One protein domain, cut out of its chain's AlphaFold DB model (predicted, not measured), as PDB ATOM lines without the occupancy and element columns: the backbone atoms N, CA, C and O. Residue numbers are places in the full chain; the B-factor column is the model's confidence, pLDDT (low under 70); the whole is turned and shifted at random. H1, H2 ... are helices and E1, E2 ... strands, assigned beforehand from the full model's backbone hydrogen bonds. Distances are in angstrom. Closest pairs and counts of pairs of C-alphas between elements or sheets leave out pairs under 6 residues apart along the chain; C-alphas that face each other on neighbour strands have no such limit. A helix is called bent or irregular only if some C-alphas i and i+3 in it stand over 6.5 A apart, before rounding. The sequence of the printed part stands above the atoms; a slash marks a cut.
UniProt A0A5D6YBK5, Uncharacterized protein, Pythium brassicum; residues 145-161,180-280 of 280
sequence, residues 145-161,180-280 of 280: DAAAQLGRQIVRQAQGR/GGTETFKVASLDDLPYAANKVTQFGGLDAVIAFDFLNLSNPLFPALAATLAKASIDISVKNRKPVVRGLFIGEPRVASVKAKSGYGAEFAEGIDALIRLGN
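AT A GLANCE: This is residues 145 to 161 and 180 to 280 of the 280 residues of an uncharacterized protein of Pythium brassicum (UniProt A0A5D6YBK5). A twisted four-stranded sheet lies between helices: H2 and H3 pack side by side over one face, and H4 and H5 cover parts of the other, three layers in all. The printed part has 118 residues, with five named helices and four named strands in the order H1 E1 E2 H2 E3 H3 E4 H4 H5. The sheet, order E2 E1 E3 E4, is mixed, as is the class, helices and strands. The whole is compact, radius of gyration of the C-alphas 14.0 A, and only just elongated, spanning 43 by 28 by 23 A.

HOW THE PARTS SIT: H1, residues 145 to 148, only grazes the sheet with residues 147 to 148. E1, residues 153 to 159, is antiparallel to E2, residues 180 to 186, with N 154 and O 185 2.8 A apart, and to E3, residues 208 to 216, with N 155 and O 210 3.0 A apart. H2, residues 193 to 203, is over E1 and E3, its height over the sheet 8.8 A; E2, H2, E3 form a split strand-helix-strand unit, E1 between its strands, with a right-handed crossover. H3, residues 222 to 240, touches H2 at a shallow tilt of 5 degrees, the same way; the closest C-alphas, of Asn 198 and Ile 236, are 5.8 A apart. E4, residues 244 to 251, is parallel to E3, with N 211 and O 245 2.8 A apart; E3, H3, E4 form a strand-helix-strand unit, two parallel neighbours joined through a helix, also right-handed. On the opposite face, H4, residues 253 to 261, touches H1, with closest C-alphas Ala 147 and Pro 253 5.6 A apart. H5, residues 266 to 279, is over E3, slantwise at 39 degrees on the local plane, and apart from H4. Every O i to N i+4 pair is within hydrogen-bond range in H2, H3 and H4, and 8 of 10 in H5; H1 is too short for one.

IN THESE COORDINATES: H1 begins at C-alpha 145 (170.899, 169.875, 206.744). H3 is 26.7 A long, E3 26.2 A, E4 21.6 A and H5 20.6 A. H5, only just irregular with C-alphas 270 and 273 6.8 A apart, ends at C-alpha 279 (142.471, 183.789, 186.788).

THE WHOLE: C-alphas 161 and 220, the farthest apart, are 44.7 A apart. Residues 162 to 179 are cut out, with 9.8 A between C-alphas 161 and 180. Of the links printed whole, none is long. The model's pLDDT is under 70 in 27 printed residues, among them 145 to 161.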
ATOM      1  N   ASP A 145     171.845 169.596 205.650       29.03
ATOM      2  CA  ASP A 145     170.899 169.875 206.744       29.03
ATOM      3  C   ASP A 145     170.377 171.323 206.735       29.03
ATOM      4  O   ASP A 145     169.197 171.565 206.992       29.03
ATOM      5  N   ALA A 146     171.217 172.306 206.390       29.52
ATOM      6  CA  ALA A 146     170.790 173.702 206.261       29.52
ATOM      7  C   ALA A 146     169.873 173.923 205.044       29.52
ATOM      8  O   ALA A 146     168.917 174.694 205.128       29.52
ATOM      9  N   ALA A 147     170.117 173.214 203.935       29.23
ATOM     10  CA  ALA A 147     169.227 173.195 202.773       29.23
ATOM     11  C   ALA A 147     167.929 172.405 203.040       29.23
ATOM     12  O   ALA A 147     166.885 172.752 202.499       29.23
ATOM     13  N   ALA A 148     167.963 171.395 203.918       34.53
ATOM     14  CA  ALA A 148     166.777 170.658 204.361       34.53
ATOM     15  C   ALA A 148     165.827 171.491 205.249       34.53
ATOM     16  O   ALA A 148     164.658 171.132 205.389       34.53
ATOM     17  N   GLN A 149     166.298 172.607 205.827       35.06
ATOM     18  CA  GLN A 149     165.470 173.537 206.613       35.06
ATOM     19  C   GLN A 149     164.579 174.445 205.750       35.06
ATOM     20  O   GLN A 149     163.554 174.918 206.239       35.06
ATOM     21  N   LEU A 150     164.908 174.642 204.469       40.41
ATOM     22  CA  LEU A 150     163.953 175.132 203.476       40.41
ATOM     23  C   LEU A 150     163.121 173.941 203.015       40.41
ATOM     24  O   LEU A 150     163.433 173.265 202.038       40.41
ATOM     25  N   GLY A 151     162.092 173.622 203.795       37.97
ATOM     26  CA  GLY A 151     161.191 172.530 203.472       37.97
ATOM     27  C   GLY A 151     160.608 172.720 202.072       37.97
ATOM     28  O   GLY A 151     159.892 173.686 201.829       37.97
ATOM     29  N   ARG A 152     160.881 171.765 201.179       43.91
ATOM     30  CA  ARG A 152     160.186 171.609 199.898       43.91
ATOM     31  C   ARG A 152     158.705 171.402 200.173       43.91
ATOM     32  O   ARG A 152     158.300 170.325 200.625       43.91
ATOM     33  N   GLN A 153     157.923 172.457 199.992       42.31
ATOM     34  CA  GLN A 153     156.530 172.506 200.410       42.31
ATOM     35  C   GLN A 153     155.683 173.130 199.311       42.31
ATOM     36  O   GLN A 153     155.985 174.191 198.771       42.31
ATOM     37  N   ILE A 154     154.592 172.451 198.994       45.84
ATOM     38  CA  ILE A 154     153.508 173.007 198.205       45.84
ATOM     39  C   ILE A 154     152.486 173.520 199.198       45.84
ATOM     40  O   ILE A 154     151.889 172.704 199.895       45.84
ATOM     41  N   VAL A 155     152.284 174.831 199.259       46.06
ATOM     42  CA  VAL A 155     151.203 175.418 200.049       46.06
ATOM     43  C   VAL A 155     149.991 175.593 199.145       46.06
ATOM     44  O   VAL A 155     150.041 176.196 198.071       46.06
ATOM     45  N   ARG A 156     148.907 174.979 199.592       49.19
ATOM     46  CA  ARG A 156     147.580 174.956 199.001       49.19
ATOM     47  C   ARG A 156     146.775 176.101 199.613       49.19
ATOM     48  O   ARG A 156     146.847 176.271 200.822       49.19
ATOM     49  N   GLN A 157     145.959 176.804 198.830       38.84
ATOM     50  CA  GLN A 157     144.909 177.687 199.350       38.84
ATOM     51  C   GLN A 157     143.624 177.460 198.539       38.84
ATOM     52  O   GLN A 157     143.625 177.581 197.316       38.84
ATOM     53  N   ALA A 158     142.547 177.062 199.213       34.88
ATOM     54  CA  ALA A 158     141.216 176.891 198.635       34.88
ATOM     55  C   ALA A 158     140.274 177.950 199.210       34.88
ATOM     56  O   ALA A 158     140.033 177.945 200.416       34.88
ATOM     57  N   GLN A 159     139.704 178.819 198.379       35.25
ATOM     58  CA  GLN A 159     138.550 179.634 198.744       35.25
ATOM     59  C   GLN A 159     137.286 178.788 198.579       35.25
ATOM     60  O   GLN A 159     136.954 178.307 197.499       35.25
ATOM     61  N   GLY A 160     136.562 178.576 199.679       29.16
ATOM     62  CA  GLY A 160     135.363 177.745 199.676       29.16
ATOM     63  C   GLY A 160     134.275 178.258 198.726       29.16
ATOM     64  O   GLY A 160     133.493 179.132 199.095       29.16
ATOM     65  N   ARG A 161     134.144 177.640 197.546       30.06
ATOM     66  CA  ARG A 161     132.882 177.585 196.797       30.06
ATOM     67  C   ARG A 161     132.143 176.312 197.187       30.06
ATOM     68  O   ARG A 161     132.568 175.203 196.885       30.06
ATOM     69  N   GLY A 180     139.045 180.211 203.909       48.84
ATOM     70  CA  GLY A 180     140.089 179.687 203.034       48.84
ATOM     71  C   GLY A 180     140.778 178.493 203.703       48.84
ATOM     72  O   GLY A 180     141.260 178.631 204.823       48.84
ATOM     73  N   GLY A 181     140.785 177.312 203.084       60.78
ATOM     74  CA  GLY A 181     141.498 176.140 203.602       60.78
ATOM     75  C   GLY A 181     142.900 176.059 203.014       60.78
ATOM     76  O   GLY A 181     143.030 176.000 201.790       60.78
ATOM     77  N   THR A 182     143.939 176.045 203.852       64.88
ATOM     78  CA  THR A 182     145.315 175.804 203.404       64.88
ATOM     79  C   THR A 182     145.771 174.391 203.732       64.88
ATOM     80  O   THR A 182     145.575 173.919 204.848       64.88
ATOM     81  N   GLU A 183     146.423 173.726 202.789       68.44
ATOM     82  CA  GLU A 183     147.052 172.411 202.997       68.44
ATOM     83  C   GLU A 183     148.512 172.458 202.546       68.44
ATOM     84  O   GLU A 183     148.929 173.369 201.832       68.44
ATOM     85  N   THR A 184     149.320 171.490 202.965       75.50
ATOM     86  CA  THR A 184     150.740 171.478 202.615       75.50
ATOM     87  C   THR A 184     151.195 170.091 202.200       75.50
ATOM     88  O   THR A 184     150.981 169.126 202.930       75.50
ATOM     89  N   PHE A 185     151.859 169.994 201.046       75.50
ATOM     90  CA  PHE A 185     152.425 168.741 200.541       75.50
ATOM     91  C   PHE A 185     153.943 168.821 200.508       75.50
ATOM     92  O   PHE A 185     154.510 169.809 200.045       75.50
ATOM     93  N   LYS A 186     154.605 167.765 200.977       77.31
ATOM     94  CA  LYS A 186     156.060 167.639 200.903       77.31
ATOM     95  C   LYS A 186     156.453 166.832 199.683       77.31
ATOM     96  O   LYS A 186     155.823 165.820 199.382       77.31
ATOM     97  N   VAL A 187     157.526 167.260 199.035       77.12
ATOM     98  CA  VAL A 187     158.062 166.605 197.844       77.12
ATOM     99  C   VAL A 187     159.487 166.130 198.124       77.12
ATOM    100  O   VAL A 187     160.270 166.823 198.778       77.12
ATOM    101  N   ALA A 188     159.812 164.915 197.676       76.06
ATOM    102  CA  ALA A 188     161.092 164.274 197.965       76.06
ATOM    103  C   ALA A 188     162.270 165.011 197.306       76.06
ATOM    104  O   ALA A 188     163.287 165.261 197.964       76.06
ATOM    105  N   SER A 189     162.102 165.416 196.044       75.19
ATOM    106  CA  SER A 189     163.123 166.078 195.234       75.19
ATOM    107  C   SER A 189     162.600 167.345 194.542       75.19
ATOM    108  O   SER A 189     161.391 167.546 194.416       75.19
ATOM    109  N   LEU A 190     163.527 168.194 194.092       77.50
ATOM    110  CA  LEU A 190     163.238 169.391 193.290       77.50
ATOM    111  C   LEU A 190     162.616 169.023 191.932       77.50
ATOM    112  O   LEU A 190     161.726 169.713 191.439       77.50
ATOM    113  N   ASP A 191     163.065 167.915 191.341       80.94
ATOM    114  CA  ASP A 191     162.613 167.448 190.027       80.94
ATOM    115  C   ASP A 191     161.161 166.944 190.056       80.94
ATOM    116  O   ASP A 191     160.439 167.045 189.063       80.94
ATOM    117  N   ASP A 192     160.698 166.474 191.216       81.19
ATOM    118  CA  ASP A 192     159.319 166.027 191.429       81.19
ATOM    119  C   ASP A 192     158.343 167.193 191.677       81.19
ATOM    120  O   ASP A 192     157.121 167.012 191.618       81.19
ATOM    121  N   LEU A 193     158.848 168.400 191.958       83.12
ATOM    122  CA  LEU A 193     158.027 169.556 192.328       83.12
ATOM    123  C   LEU A 193     157.013 169.933 191.231       83.12
ATOM    124  O   LEU A 193     155.832 170.094 191.557       83.12
ATOM    125  N   PRO A 194     157.383 169.998 189.934       88.62
ATOM    126  CA  PRO A 194     156.413 170.242 188.872       88.62
ATOM    127  C   PRO A 194     155.371 169.129 188.754       88.62
ATOM    128  O   PRO A 194     154.195 169.405 188.521       88.62
ATOM    129  N   TYR A 195     155.765 167.867 188.944       87.12
ATOM    130  CA  TYR A 195     154.819 166.752 188.902       87.12
ATOM    131  C   TYR A 195     153.772 166.878 190.014       87.12
ATOM    132  O   TYR A 195     152.568 166.799 189.748       87.12
ATOM    133  N   ALA A 196     154.217 167.140 191.241       85.81
ATOM    134  CA  ALA A 196     153.339 167.330 192.386       85.81
ATOM    135  C   ALA A 196     152.419 168.551 192.202       85.81
ATOM    136  O   ALA A 196     151.203 168.427 192.359       85.81
ATOM    137  N   ALA A 197     152.959 169.696 191.770       85.19
ATOM    138  CA  ALA A 197     152.172 170.898 191.482       85.19
ATOM    139  C   ALA A 197     151.089 170.631 190.424       85.19
ATOM    140  O   ALA A 197     149.939 171.051 190.571       85.19
ATOM    141  N   ASN A 198     151.424 169.867 189.384       89.50
ATOM    142  CA  ASN A 198     150.487 169.482 188.338       89.50
ATOM    143  C   ASN A 198     149.360 168.579 188.856       89.50
ATOM    144  O   ASN A 198     148.206 168.756 188.477       89.50
ATOM    145  N   LYS A 199     149.667 167.622 189.739       87.50
ATOM    146  CA  LYS A 199     148.648 166.749 190.342       87.50
ATOM    147  C   LYS A 199     147.702 167.522 191.253       87.50
ATOM    148  O   LYS A 199     146.489 167.356 191.150       87.50
ATOM    149  N   VAL A 200     148.251 168.400 192.087       81.62
ATOM    150  CA  VAL A 200     147.474 169.219 193.023       81.62
ATOM    151  C   VAL A 200     146.562 170.195 192.273       81.62
ATOM    152  O   VAL A 200     145.400 170.349 192.638       81.62
ATOM    153  N   THR A 201     147.033 170.801 191.181       81.69
ATOM    154  CA  THR A 201     146.214 171.725 190.377       81.69
ATOM    155  C   THR A 201     145.167 171.019 189.507       81.69
ATOM    156  O   THR A 201     144.057 171.539 189.385       81.69
ATOM    157  N   GLN A 202     145.468 169.841 188.942       82.81
ATOM    158  CA  GLN A 202     144.523 169.069 188.113       82.81
ATOM    159  C   GLN A 202     143.372 168.460 188.915       82.81
ATOM    160  O   GLN A 202     142.223 168.552 188.496       82.81
ATOM    161  N   PHE A 203     143.679 167.805 190.038       74.69
ATOM    162  CA  PHE A 203     142.708 166.984 190.773       74.69
ATOM    163  C   PHE A 203     142.244 167.626 192.083       74.69
ATOM    164  O   PHE A 203     141.233 167.218 192.647       74.69
ATOM    165  N   GLY A 204     142.964 168.633 192.580       59.88
ATOM    166  CA  GLY A 204     142.566 169.374 193.767       59.88
ATOM    167  C   GLY A 204     141.479 170.391 193.433       59.88
ATOM    168  O   GLY A 204     141.605 171.156 192.475       59.88
ATOM    169  N   GLY A 205     140.421 170.435 194.248       68.69
ATOM    170  CA  GLY A 205     139.423 171.516 194.276       68.69
ATOM    171  C   GLY A 205     140.045 172.810 194.793       68.69
ATOM    172  O   GLY A 205     139.759 173.253 195.899       68.69
ATOM    173  N   LEU A 206     141.011 173.312 194.037       71.06
ATOM    174  CA  LEU A 206     141.950 174.330 194.441       71.06
ATOM    175  C   LEU A 206     141.999 175.483 193.489       71.06
ATOM    176  O   LEU A 206     141.999 175.250 192.284       71.06
ATOM    177  N   ASP A 207     142.165 176.673 194.042       78.69
ATOM    178  CA  ASP A 207     142.194 177.888 193.251       78.69
ATOM    179  C   ASP A 207     143.617 178.248 192.831       78.69
ATOM    180  O   ASP A 207     143.799 178.691 191.706       78.69
ATOM    181  N   ALA A 208     144.630 177.983 193.668       81.69
ATOM    182  CA  ALA A 208     146.035 178.238 193.343       81.69
ATOM    183  C   ALA A 208     147.022 177.363 194.136       81.69
ATOM    184  O   ALA A 208     146.666 176.691 195.111       81.69
ATOM    185  N   VAL A 209     148.281 177.371 193.691       85.00
ATOM    186  CA  VAL A 209     149.399 176.627 194.288       85.00
ATOM    187  C   VAL A 209     150.626 177.525 194.433       85.00
ATOM    188  O   VAL A 209     151.011 178.192 193.474       85.00
ATOM    189  N   ILE A 210     151.283 177.481 195.596       85.50
ATOM    190  CA  ILE A 210     152.631 178.030 195.791       85.50
ATOM    191  C   ILE A 210     153.612 176.872 195.945       85.50
ATOM    192  O   ILE A 210     153.443 176.027 196.823       85.50
ATOM    193  N   ALA A 211     154.633 176.833 195.095       85.81
ATOM    194  CA  ALA A 211     155.706 175.854 195.143       85.81
ATOM    195  C   ALA A 211     156.966 176.500 195.736       85.81
ATOM    196  O   ALA A 211     157.576 177.363 195.097       85.81
ATOM    197  N   PHE A 212     157.334 176.094 196.954       83.06
ATOM    198  CA  PHE A 212     158.539 176.557 197.642       83.06
ATOM    199  C   PHE A 212     159.703 175.604 197.433       83.06
ATOM    200  O   PHE A 212     159.564 174.395 197.639       83.06
ATOM    201  N   ASP A 213     160.859 176.160 197.074       82.19
ATOM    202  CA  ASP A 213     162.094 175.385 196.984       82.19
ATOM    203  C   ASP A 213     163.352 176.257 197.120       82.19
ATOM    204  O   ASP A 213     163.292 177.486 197.220       82.19
ATOM    205  N   PHE A 214     164.504 175.596 197.097       84.56
ATOM    206  CA  PHE A 214     165.833 176.162 197.199       84.56
ATOM    207  C   PHE A 214     166.713 175.710 196.028       84.56
ATOM    208  O   PHE A 214     166.893 174.517 195.785       84.56
ATOM    209  N   LEU A 215     167.348 176.668 195.351       83.12
ATOM    210  CA  LEU A 215     168.396 176.412 194.369       83.12
ATOM    211  C   LEU A 215     169.715 177.049 194.802       83.12
ATOM    212  O   LEU A 215     169.843 178.268 194.932       83.12
ATOM    213  N   ASN A 216     170.728 176.199 194.961       83.44
ATOM    214  CA  ASN A 216     172.087 176.637 195.240       83.44
ATOM    215  C   ASN A 216     172.755 177.158 193.958       83.44
ATOM    216  O   ASN A 216     172.864 176.418 192.979       83.44
ATOM    217  N   LEU A 217     173.267 178.390 193.991       81.19
ATOM    218  CA  LEU A 217     174.030 178.990 192.888       81.19
ATOM    219  C   LEU A 217     175.323 178.232 192.567       81.19
ATOM    220  O   LEU A 217     175.791 178.270 191.435       81.19
ATOM    221  N   SER A 218     175.892 177.520 193.542       84.56
ATOM    222  CA  SER A 218     177.082 176.693 193.325       84.56
ATOM    223  C   SER A 218     176.788 175.393 192.568       84.56
ATOM    224  O   SER A 218     177.721 174.667 192.233       84.56
ATOM    225  N   ASN A 219     175.516 175.054 192.324       80.69
ATOM    226  CA  ASN A 219     175.163 173.866 191.556       80.69
ATOM    227  C   ASN A 219     175.435 174.117 190.059       80.69
ATOM    228  O   ASN A 219     174.830 175.025 189.489       80.69
ATOM    229  N   PRO A 220     176.267 173.303 189.382       85.06
ATOM    230  CA  PRO A 220     176.544 173.477 187.953       85.06
ATOM    231  C   PRO A 220     175.290 173.358 187.071       85.06
ATOM    232  O   PRO A 220     175.244 173.920 185.980       85.06
ATOM    233  N   LEU A 221     174.251 172.663 187.545       86.56
ATOM    234  CA  LEU A 221     172.974 172.510 186.849       86.56
ATOM    235  C   LEU A 221     171.992 173.656 187.123       86.56
ATOM    236  O   LEU A 221     170.891 173.646 186.573       86.56
ATOM    237  N   PHE A 222     172.361 174.645 187.945       86.06
ATOM    238  CA  PHE A 222     171.486 175.753 188.328       86.06
ATOM    239  C   PHE A 222     170.770 176.414 187.133       86.06
ATOM    240  O   PHE A 222     169.541 176.506 187.189       86.06
ATOM    241  N   PRO A 223     171.455 176.820 186.041       87.81
ATOM    242  CA  PRO A 223     170.786 177.505 184.935       87.81
ATOM    243  C   PRO A 223     169.722 176.629 184.266       87.81
ATOM    244  O   PRO A 223     168.628 177.098 183.954       87.81
ATOM    245  N   ALA A 224     170.024 175.340 184.093       90.44
ATOM    246  CA  ALA A 224     169.115 174.378 183.483       90.44
ATOM    247  C   ALA A 224     167.910 174.085 184.390       90.44
ATOM    248  O   ALA A 224     166.771 174.096 183.919       90.44
ATOM    249  N   LEU A 225     168.136 173.882 185.691       84.69
ATOM    250  CA  LEU A 225     167.078 173.616 186.668       84.69
ATOM    251  C   LEU A 225     166.158 174.827 186.846       84.69
ATOM    252  O   LEU A 225     164.938 174.690 186.770       84.69
ATOM    253  N   ALA A 226     166.719 176.027 187.006       86.06
ATOM    254  CA  ALA A 226     165.940 177.253 187.153       86.06
ATOM    255  C   ALA A 226     165.043 177.508 185.930       86.06
ATOM    256  O   ALA A 226     163.860 177.827 186.089       86.06
ATOM    257  N   ALA A 227     165.578 177.319 184.717       89.81
ATOM    258  CA  ALA A 227     164.820 177.463 183.476       89.81
ATOM    259  C   ALA A 227     163.738 176.383 183.329       89.81
ATOM    260  O   ALA A 227     162.595 176.695 182.989       89.81
ATOM    261  N   THR A 228     164.068 175.127 183.638       91.12
ATOM    262  CA  THR A 228     163.130 173.999 183.538       91.12
ATOM    263  C   THR A 228     161.963 174.163 184.506       91.12
ATOM    264  O   THR A 228     160.809 174.027 184.104       91.12
ATOM    265  N   LEU A 229     162.233 174.548 185.755       87.00
ATOM    266  CA  LEU A 229     161.198 174.811 186.757       87.00
ATOM    267  C   LEU A 229     160.338 176.024 186.391       87.00
ATOM    268  O   LEU A 229     159.128 175.997 186.617       87.00
ATOM    269  N   ALA A 230     160.936 177.077 185.814       89.50
ATOM    270  CA  ALA A 230     160.190 178.229 185.301       89.50
ATOM    271  C   ALA A 230     159.177 177.788 184.245       89.50
ATOM    272  O   ALA A 230     157.978 178.031 184.381       89.50
ATOM    273  N   LYS A 231     159.680 177.095 183.221       93.88
ATOM    274  CA  LYS A 231     158.885 176.623 182.096       93.88
ATOM    275  C   LYS A 231     157.780 175.684 182.567       93.88
ATOM    276  O   LYS A 231     156.627 175.886 182.214       93.88
ATOM    277  N   ALA A 232     158.110 174.715 183.417       91.00
ATOM    278  CA  ALA A 232     157.137 173.754 183.912       91.00
ATOM    279  C   ALA A 232     156.032 174.424 184.746       91.00
ATOM    280  O   ALA A 232     154.862 174.097 184.569       91.00
ATOM    281  N   SER A 233     156.370 175.395 185.602       87.56
ATOM    282  CA  SER A 233     155.373 176.125 186.402       87.56
ATOM    283  C   SER A 233     154.387 176.894 185.518       87.56
ATOM    284  O   SER A 233     153.179 176.840 185.751       87.56
ATOM    285  N   ILE A 234     154.890 177.555 184.468       91.56
ATOM    286  CA  ILE A 234     154.066 178.270 183.483       91.56
ATOM    287  C   ILE A 234     153.182 177.286 182.715       91.56
ATOM    288  O   ILE A 234     151.968 177.477 182.653       91.56
ATOM    289  N   ASP A 235     153.767 176.211 182.184       94.12
ATOM    290  CA  ASP A 235     153.048 175.198 181.407       94.12
ATOM    291  C   ASP A 235     151.904 174.580 182.233       94.12
ATOM    292  O   ASP A 235     150.788 174.428 181.737       94.12
ATOM    293  N   ILE A 236     152.144 174.275 183.513       90.19
ATOM    294  CA  ILE A 236     151.129 173.743 184.437       90.19
ATOM    295  C   ILE A 236     150.037 174.781 184.706       90.19
ATOM    296  O   ILE A 236     148.851 174.441 184.666       90.19
ATOM    297  N   SER A 237     150.420 176.034 184.965       89.12
ATOM    298  CA  SER A 237     149.471 177.110 185.251       89.12
ATOM    299  C   SER A 237     148.519 177.349 184.080       89.12
ATOM    300  O   SER A 237     147.302 177.369 184.267       89.12
ATOM    301  N   VAL A 238     149.060 177.425 182.860       91.50
ATOM    302  CA  VAL A 238     148.280 177.583 181.625       91.50
ATOM    303  C   VAL A 238     147.407 176.357 181.371       91.50
ATOM    304  O   VAL A 238     146.218 176.497 181.083       91.50
ATOM    305  N   LYS A 239     147.967 175.148 181.516       93.19
ATOM    306  CA  LYS A 239     147.241 173.891 181.286       93.19
ATOM    307  C   LYS A 239     146.021 173.757 182.197       93.19
ATOM    308  O   LYS A 239     144.959 173.352 181.732       93.19
ATOM    309  N   ASN A 240     146.177 174.074 183.480       88.06
ATOM    310  CA  ASN A 240     145.145 173.841 184.490       88.06
ATOM    311  C   ASN A 240     144.311 175.093 184.797       88.06
ATOM    312  O   ASN A 240     143.393 175.005 185.608       88.06
ATOM    313  N   ARG A 241     144.622 176.235 184.159       88.75
ATOM    314  CA  ARG A 241     144.003 177.554 184.389       88.75
ATOM    315  C   ARG A 241     143.957 177.938 185.868       88.75
ATOM    316  O   ARG A 241     142.950 178.423 186.367       88.75
ATOM    317  N   LYS A 242     145.054 177.676 186.574       85.31
ATOM    318  CA  LYS A 242     145.213 177.979 188.001       85.31
ATOM    319  C   LYS A 242     146.568 178.638 188.221       85.31
ATOM    320  O   LYS A 242     147.541 178.184 187.610       85.31
ATOM    321  N   PRO A 243     146.685 179.670 189.067       85.44
ATOM    322  CA  PRO A 243     147.970 180.275 189.374       85.44
ATOM    323  C   PRO A 243     148.905 179.245 190.009       85.44
ATOM    324  O   PRO A 243     148.541 178.561 190.970       85.44
ATOM    325  N   VAL A 244     150.122 179.160 189.475       88.06
ATOM    326  CA  VAL A 244     151.230 178.419 190.084       88.06
ATOM    327  C   VAL A 244     152.332 179.423 190.392       88.06
ATOM    328  O   VAL A 244     153.027 179.898 189.495       88.06
ATOM    329  N   VAL A 245     152.466 179.774 191.666       85.94
ATOM    330  CA  VAL A 245     153.464 180.723 192.159       85.94
ATOM    331  C   VAL A 245     154.733 179.967 192.522       85.94
ATOM    332  O   VAL A 245     154.695 178.955 193.219       85.94
ATOM    333  N   ARG A 246     155.879 180.474 192.067       86.69
ATOM    334  CA  ARG A 246     157.189 179.882 192.346       86.69
ATOM    335  C   ARG A 246     157.914 180.677 193.432       86.69
ATOM    336  O   ARG A 246     158.545 181.689 193.130       86.69
ATOM    337  N   GLY A 247     157.872 180.175 194.662       82.75
ATOM    338  CA  GLY A 247     158.629 180.677 195.813       82.75
ATOM    339  C   GLY A 247     160.022 180.049 195.890       82.75
ATOM    340  O   GLY A 247     160.346 179.352 196.848       82.75
ATOM    341  N   LEU A 248     160.820 180.223 194.836       84.38
ATOM    342  CA  LEU A 248     162.150 179.627 194.732       84.38
ATOM    343  C   LEU A 248     163.209 180.579 195.295       84.38
ATOM    344  O   LEU A 248     163.492 181.617 194.691       84.38
ATOM    345  N   PHE A 249     163.849 180.191 196.396       84.06
ATOM    346  CA  PHE A 249     165.020 180.905 196.891       84.06
ATOM    347  C   PHE A 249     166.254 180.503 196.083       84.06
ATOM    348  O   PHE A 249     166.591 179.322 195.997       84.06
ATOM    349  N   ILE A 250     166.961 181.487 195.533       84.69
ATOM    350  CA  ILE A 250     168.214 181.290 194.802       84.69
ATOM    351  C   ILE A 250     169.331 181.964 195.591       84.69
ATOM    352  O   ILE A 250     169.281 183.172 195.820       84.69
ATOM    353  N   GLY A 251     170.345 181.204 195.998       83.56
ATOM    354  CA  GLY A 251     171.479 181.783 196.710       83.56
ATOM    355  C   GLY A 251     172.287 180.780 197.512       83.56
ATOM    356  O   GLY A 251     172.211 179.570 197.298       83.56
ATOM    357  N   GLU A 252     173.067 181.300 198.455       82.12
ATOM    358  CA  GLU A 252     173.838 180.464 199.364       82.12
ATOM    359  C   GLU A 252     172.935 179.765 200.394       82.12
ATOM    360  O   GLU A 252     172.059 180.414 200.977       82.12
ATOM    361  N   PRO A 253     173.192 178.482 200.719       75.69
ATOM    362  CA  PRO A 253     172.391 177.719 201.683       75.69
ATOM    363  C   PRO A 253     172.236 178.393 203.054       75.69
ATOM    364  O   PRO A 253     171.187 178.296 203.689       75.69
ATOM    365  N   ARG A 254     173.267 179.111 203.519       79.62
ATOM    366  CA  ARG A 254     173.238 179.809 204.815       79.62
ATOM    367  C   ARG A 254     172.242 180.966 204.817       79.62
ATOM    368  O   ARG A 254     171.456 181.090 205.753       79.62
ATOM    369  N   VAL A 255     172.240 181.773 203.756       78.69
ATOM    370  CA  VAL A 255     171.295 182.889 203.585       78.69
ATOM    371  C   VAL A 255     169.873 182.355 203.450       78.69
ATOM    372  O   VAL A 255     168.937 182.908 204.020       78.69
ATOM    373  N   ALA A 256     169.734 181.234 202.750       74.62
ATOM    374  CA  ALA A 256     168.479 180.533 202.548       74.62
ATOM    375  C   ALA A 256     167.827 180.117 203.884       74.62
ATOM    376  O   ALA A 256     166.654 180.403 204.116       74.62
ATOM    377  N   SER A 257     168.602 179.532 204.806       71.56
ATOM    378  CA  SER A 257     168.132 179.159 206.152       71.56
ATOM    379  C   SER A 257     167.693 180.373 206.983       71.56
ATOM    380  O   SER A 257     166.671 180.317 207.670       71.56
ATOM    381  N   VAL A 258     168.422 181.491 206.902       77.00
ATOM    382  CA  VAL A 258     168.052 182.731 207.608       77.00
ATOM    383  C   VAL A 258     166.757 183.310 207.043       77.00
ATOM    384  O   VAL A 258     165.854 183.632 207.811       77.00
ATOM    385  N   LYS A 259     166.628 183.371 205.712       75.06
ATOM    386  CA  LYS A 259     165.411 183.844 205.042       75.06
ATOM    387  C   LYS A 259     164.198 182.976 205.364       75.06
ATOM    388  O   LYS A 259     163.128 183.508 205.640       75.06
ATOM    389  N   ALA A 260     164.364 181.653 205.392       69.31
ATOM    390  CA  ALA A 260     163.301 180.734 205.791       69.31
ATOM    391  C   ALA A 260     162.758 181.077 207.187       69.31
ATOM    392  O   ALA A 260     161.552 181.177 207.390       69.31
ATOM    393  N   LYS A 261     163.664 181.312 208.145       73.62
ATOM    394  CA  LYS A 261     163.315 181.660 209.529       73.62
ATOM    395  C   LYS A 261     162.714 183.057 209.657       73.62
ATOM    396  O   LYS A 261     161.880 183.266 210.528       73.62
ATOM    397  N   SER A 262     163.110 183.993 208.797       74.25
ATOM    398  CA  SER A 262     162.569 185.354 208.780       74.25
ATOM    399  C   SER A 262     161.222 185.472 208.056       74.25
ATOM    400  O   SER A 262     160.756 186.588 207.850       74.25
ATOM    401  N   GLY A 263     160.612 184.358 207.638       72.56
ATOM    402  CA  GLY A 263     159.290 184.353 207.010       72.56
ATOM    403  C   GLY A 263     159.290 184.487 205.488       72.56
ATOM    404  O   GLY A 263     158.286 184.925 204.929       72.56
ATOM    405  N   TYR A 264     160.376 184.102 204.805       72.38
ATOM    406  CA  TYR A 264     160.376 183.960 203.345       72.38
ATOM    407  C   TYR A 264     159.229 183.044 202.911       72.38
ATOM    408  O   TYR A 264     159.192 181.873 203.293       72.38
ATOM    409  N   GLY A 265     158.272 183.587 202.162       71.94
ATOM    410  CA  GLY A 265     157.019 182.898 201.873       71.94
ATOM    411  C   GLY A 265     155.783 183.769 202.039       71.94
ATOM    412  O   GLY A 265     154.826 183.612 201.278       71.94
ATOM    413  N   ALA A 266     155.812 184.694 203.001       73.69
ATOM    414  CA  ALA A 266     154.677 185.555 203.323       73.69
ATOM    415  C   ALA A 266     154.265 186.432 202.133       73.69
ATOM    416  O   ALA A 266     153.081 186.562 201.837       73.69
ATOM    417  N   GLU A 267     155.242 186.949 201.389       75.62
ATOM    418  CA  GLU A 267     155.026 187.790 200.214       75.62
ATOM    419  C   GLU A 267     154.305 187.043 199.080       75.62
ATOM    420  O   GLU A 267     153.501 187.616 198.344       75.62
ATOM    421  N   PHE A 268     154.547 185.735 198.960       78.81
ATOM    422  CA  PHE A 268     153.893 184.896 197.957       78.81
ATOM    423  C   PHE A 268     152.459 184.551 198.368       78.81
ATOM    424  O   PHE A 268     151.584 184.444 197.509       78.81
ATOM    425  N   ALA A 269     152.215 184.401 199.672       74.75
ATOM    426  CA  ALA A 269     150.890 184.159 200.235       74.75
ATOM    427  C   ALA A 269     150.008 185.420 200.270       74.75
ATOM    428  O   ALA A 269     148.790 185.305 200.268       74.75
ATOM    429  N   GLU A 270     150.584 186.621 200.274       74.81
ATOM    430  CA  GLU A 270     149.811 187.864 200.181       74.81
ATOM    431  C   GLU A 270     149.314 188.118 198.745       74.81
ATOM    432  O   GLU A 270     148.172 188.523 198.528       74.81
ATOM    433  N   GLY A 271     150.146 187.824 197.740       69.50
ATOM    434  CA  GLY A 271     149.820 188.077 196.331       69.50
ATOM    435  C   GLY A 271     148.898 187.042 195.670       69.50
ATOM    436  O   GLY A 271     148.327 187.308 194.610       69.50
ATOM    437  N   ILE A 272     148.740 185.856 196.259       78.00
ATOM    438  CA  ILE A 272     148.023 184.740 195.623       78.00
ATOM    439  C   ILE A 272     146.512 184.979 195.501       78.00
ATOM    440  O   ILE A 272     145.933 184.610 194.482       78.00
ATOM    441  N   ASP A 273     145.880 185.666 196.459       76.25
ATOM    442  CA  ASP A 273     144.445 185.977 196.398       76.25
ATOM    443  C   ASP A 273     144.115 186.884 195.201       76.25
ATOM    444  O   ASP A 273     143.083 186.721 194.545       76.25
ATOM    445  N   ALA A 274     145.011 187.820 194.874       79.88
ATOM    446  CA  ALA A 274     144.873 188.669 193.695       79.88
ATOM    447  C   ALA A 274     145.008 187.854 192.398       79.88
ATOM    448  O   ALA A 274     144.228 188.048 191.464       79.88
ATOM    449  N   LEU A 275     145.945 186.901 192.358       79.31
ATOM    450  CA  LEU A 275     146.135 186.013 191.209       79.31
ATOM    451  C   LEU A 275     144.947 185.065 191.001       79.31
ATOM    452  O   LEU A 275     144.546 184.838 189.862       79.31
ATOM    453  N   ILE A 276     144.353 184.552 192.083       80.38
ATOM    454  CA  ILE A 276     143.133 183.732 192.029       80.38
ATOM    455  C   ILE A 276     141.980 184.526 191.406       80.38
ATOM    456  O   ILE A 276     141.261 184.008 190.555       80.38
ATOM    457  N   ARG A 277     141.799 185.789 191.808       79.00
ATOM    458  CA  ARG A 277     140.736 186.654 191.268       79.00
ATOM    459  C   ARG A 277     140.953 187.035 189.810       79.00
ATOM    460  O   ARG A 277     139.974 187.244 189.113       79.00
ATOM    461  N   LEU A 278     142.204 187.148 189.369       78.31
ATOM    462  CA  LEU A 278     142.535 187.451 187.977       78.31
ATOM    463  C   LEU A 278     142.327 186.241 187.052       78.31
ATOM    464  O   LEU A 278     142.008 186.413 185.880       78.31
ATOM    465  N   GLY A 279     142.574 185.031 187.559       65.81
ATOM    466  CA  GLY A 279     142.471 183.789 186.788       65.81
ATOM    467  C   GLY A 279     141.054 183.213 186.666       65.81
ATOM    468  O   GLY A 279     140.866 182.284 185.880       65.81
ATOM    469  N   ASN A 280     140.098 183.745 187.433       56.09
ATOM    470  CA  ASN A 280     138.675 183.386 187.419       56.09
ATOM    471  C   ASN A 280     137.856 184.384 186.600       56.09
ATOM    472  O   ASN A 280     136.887 183.927 185.955       56.09
TER     473      ASN A 280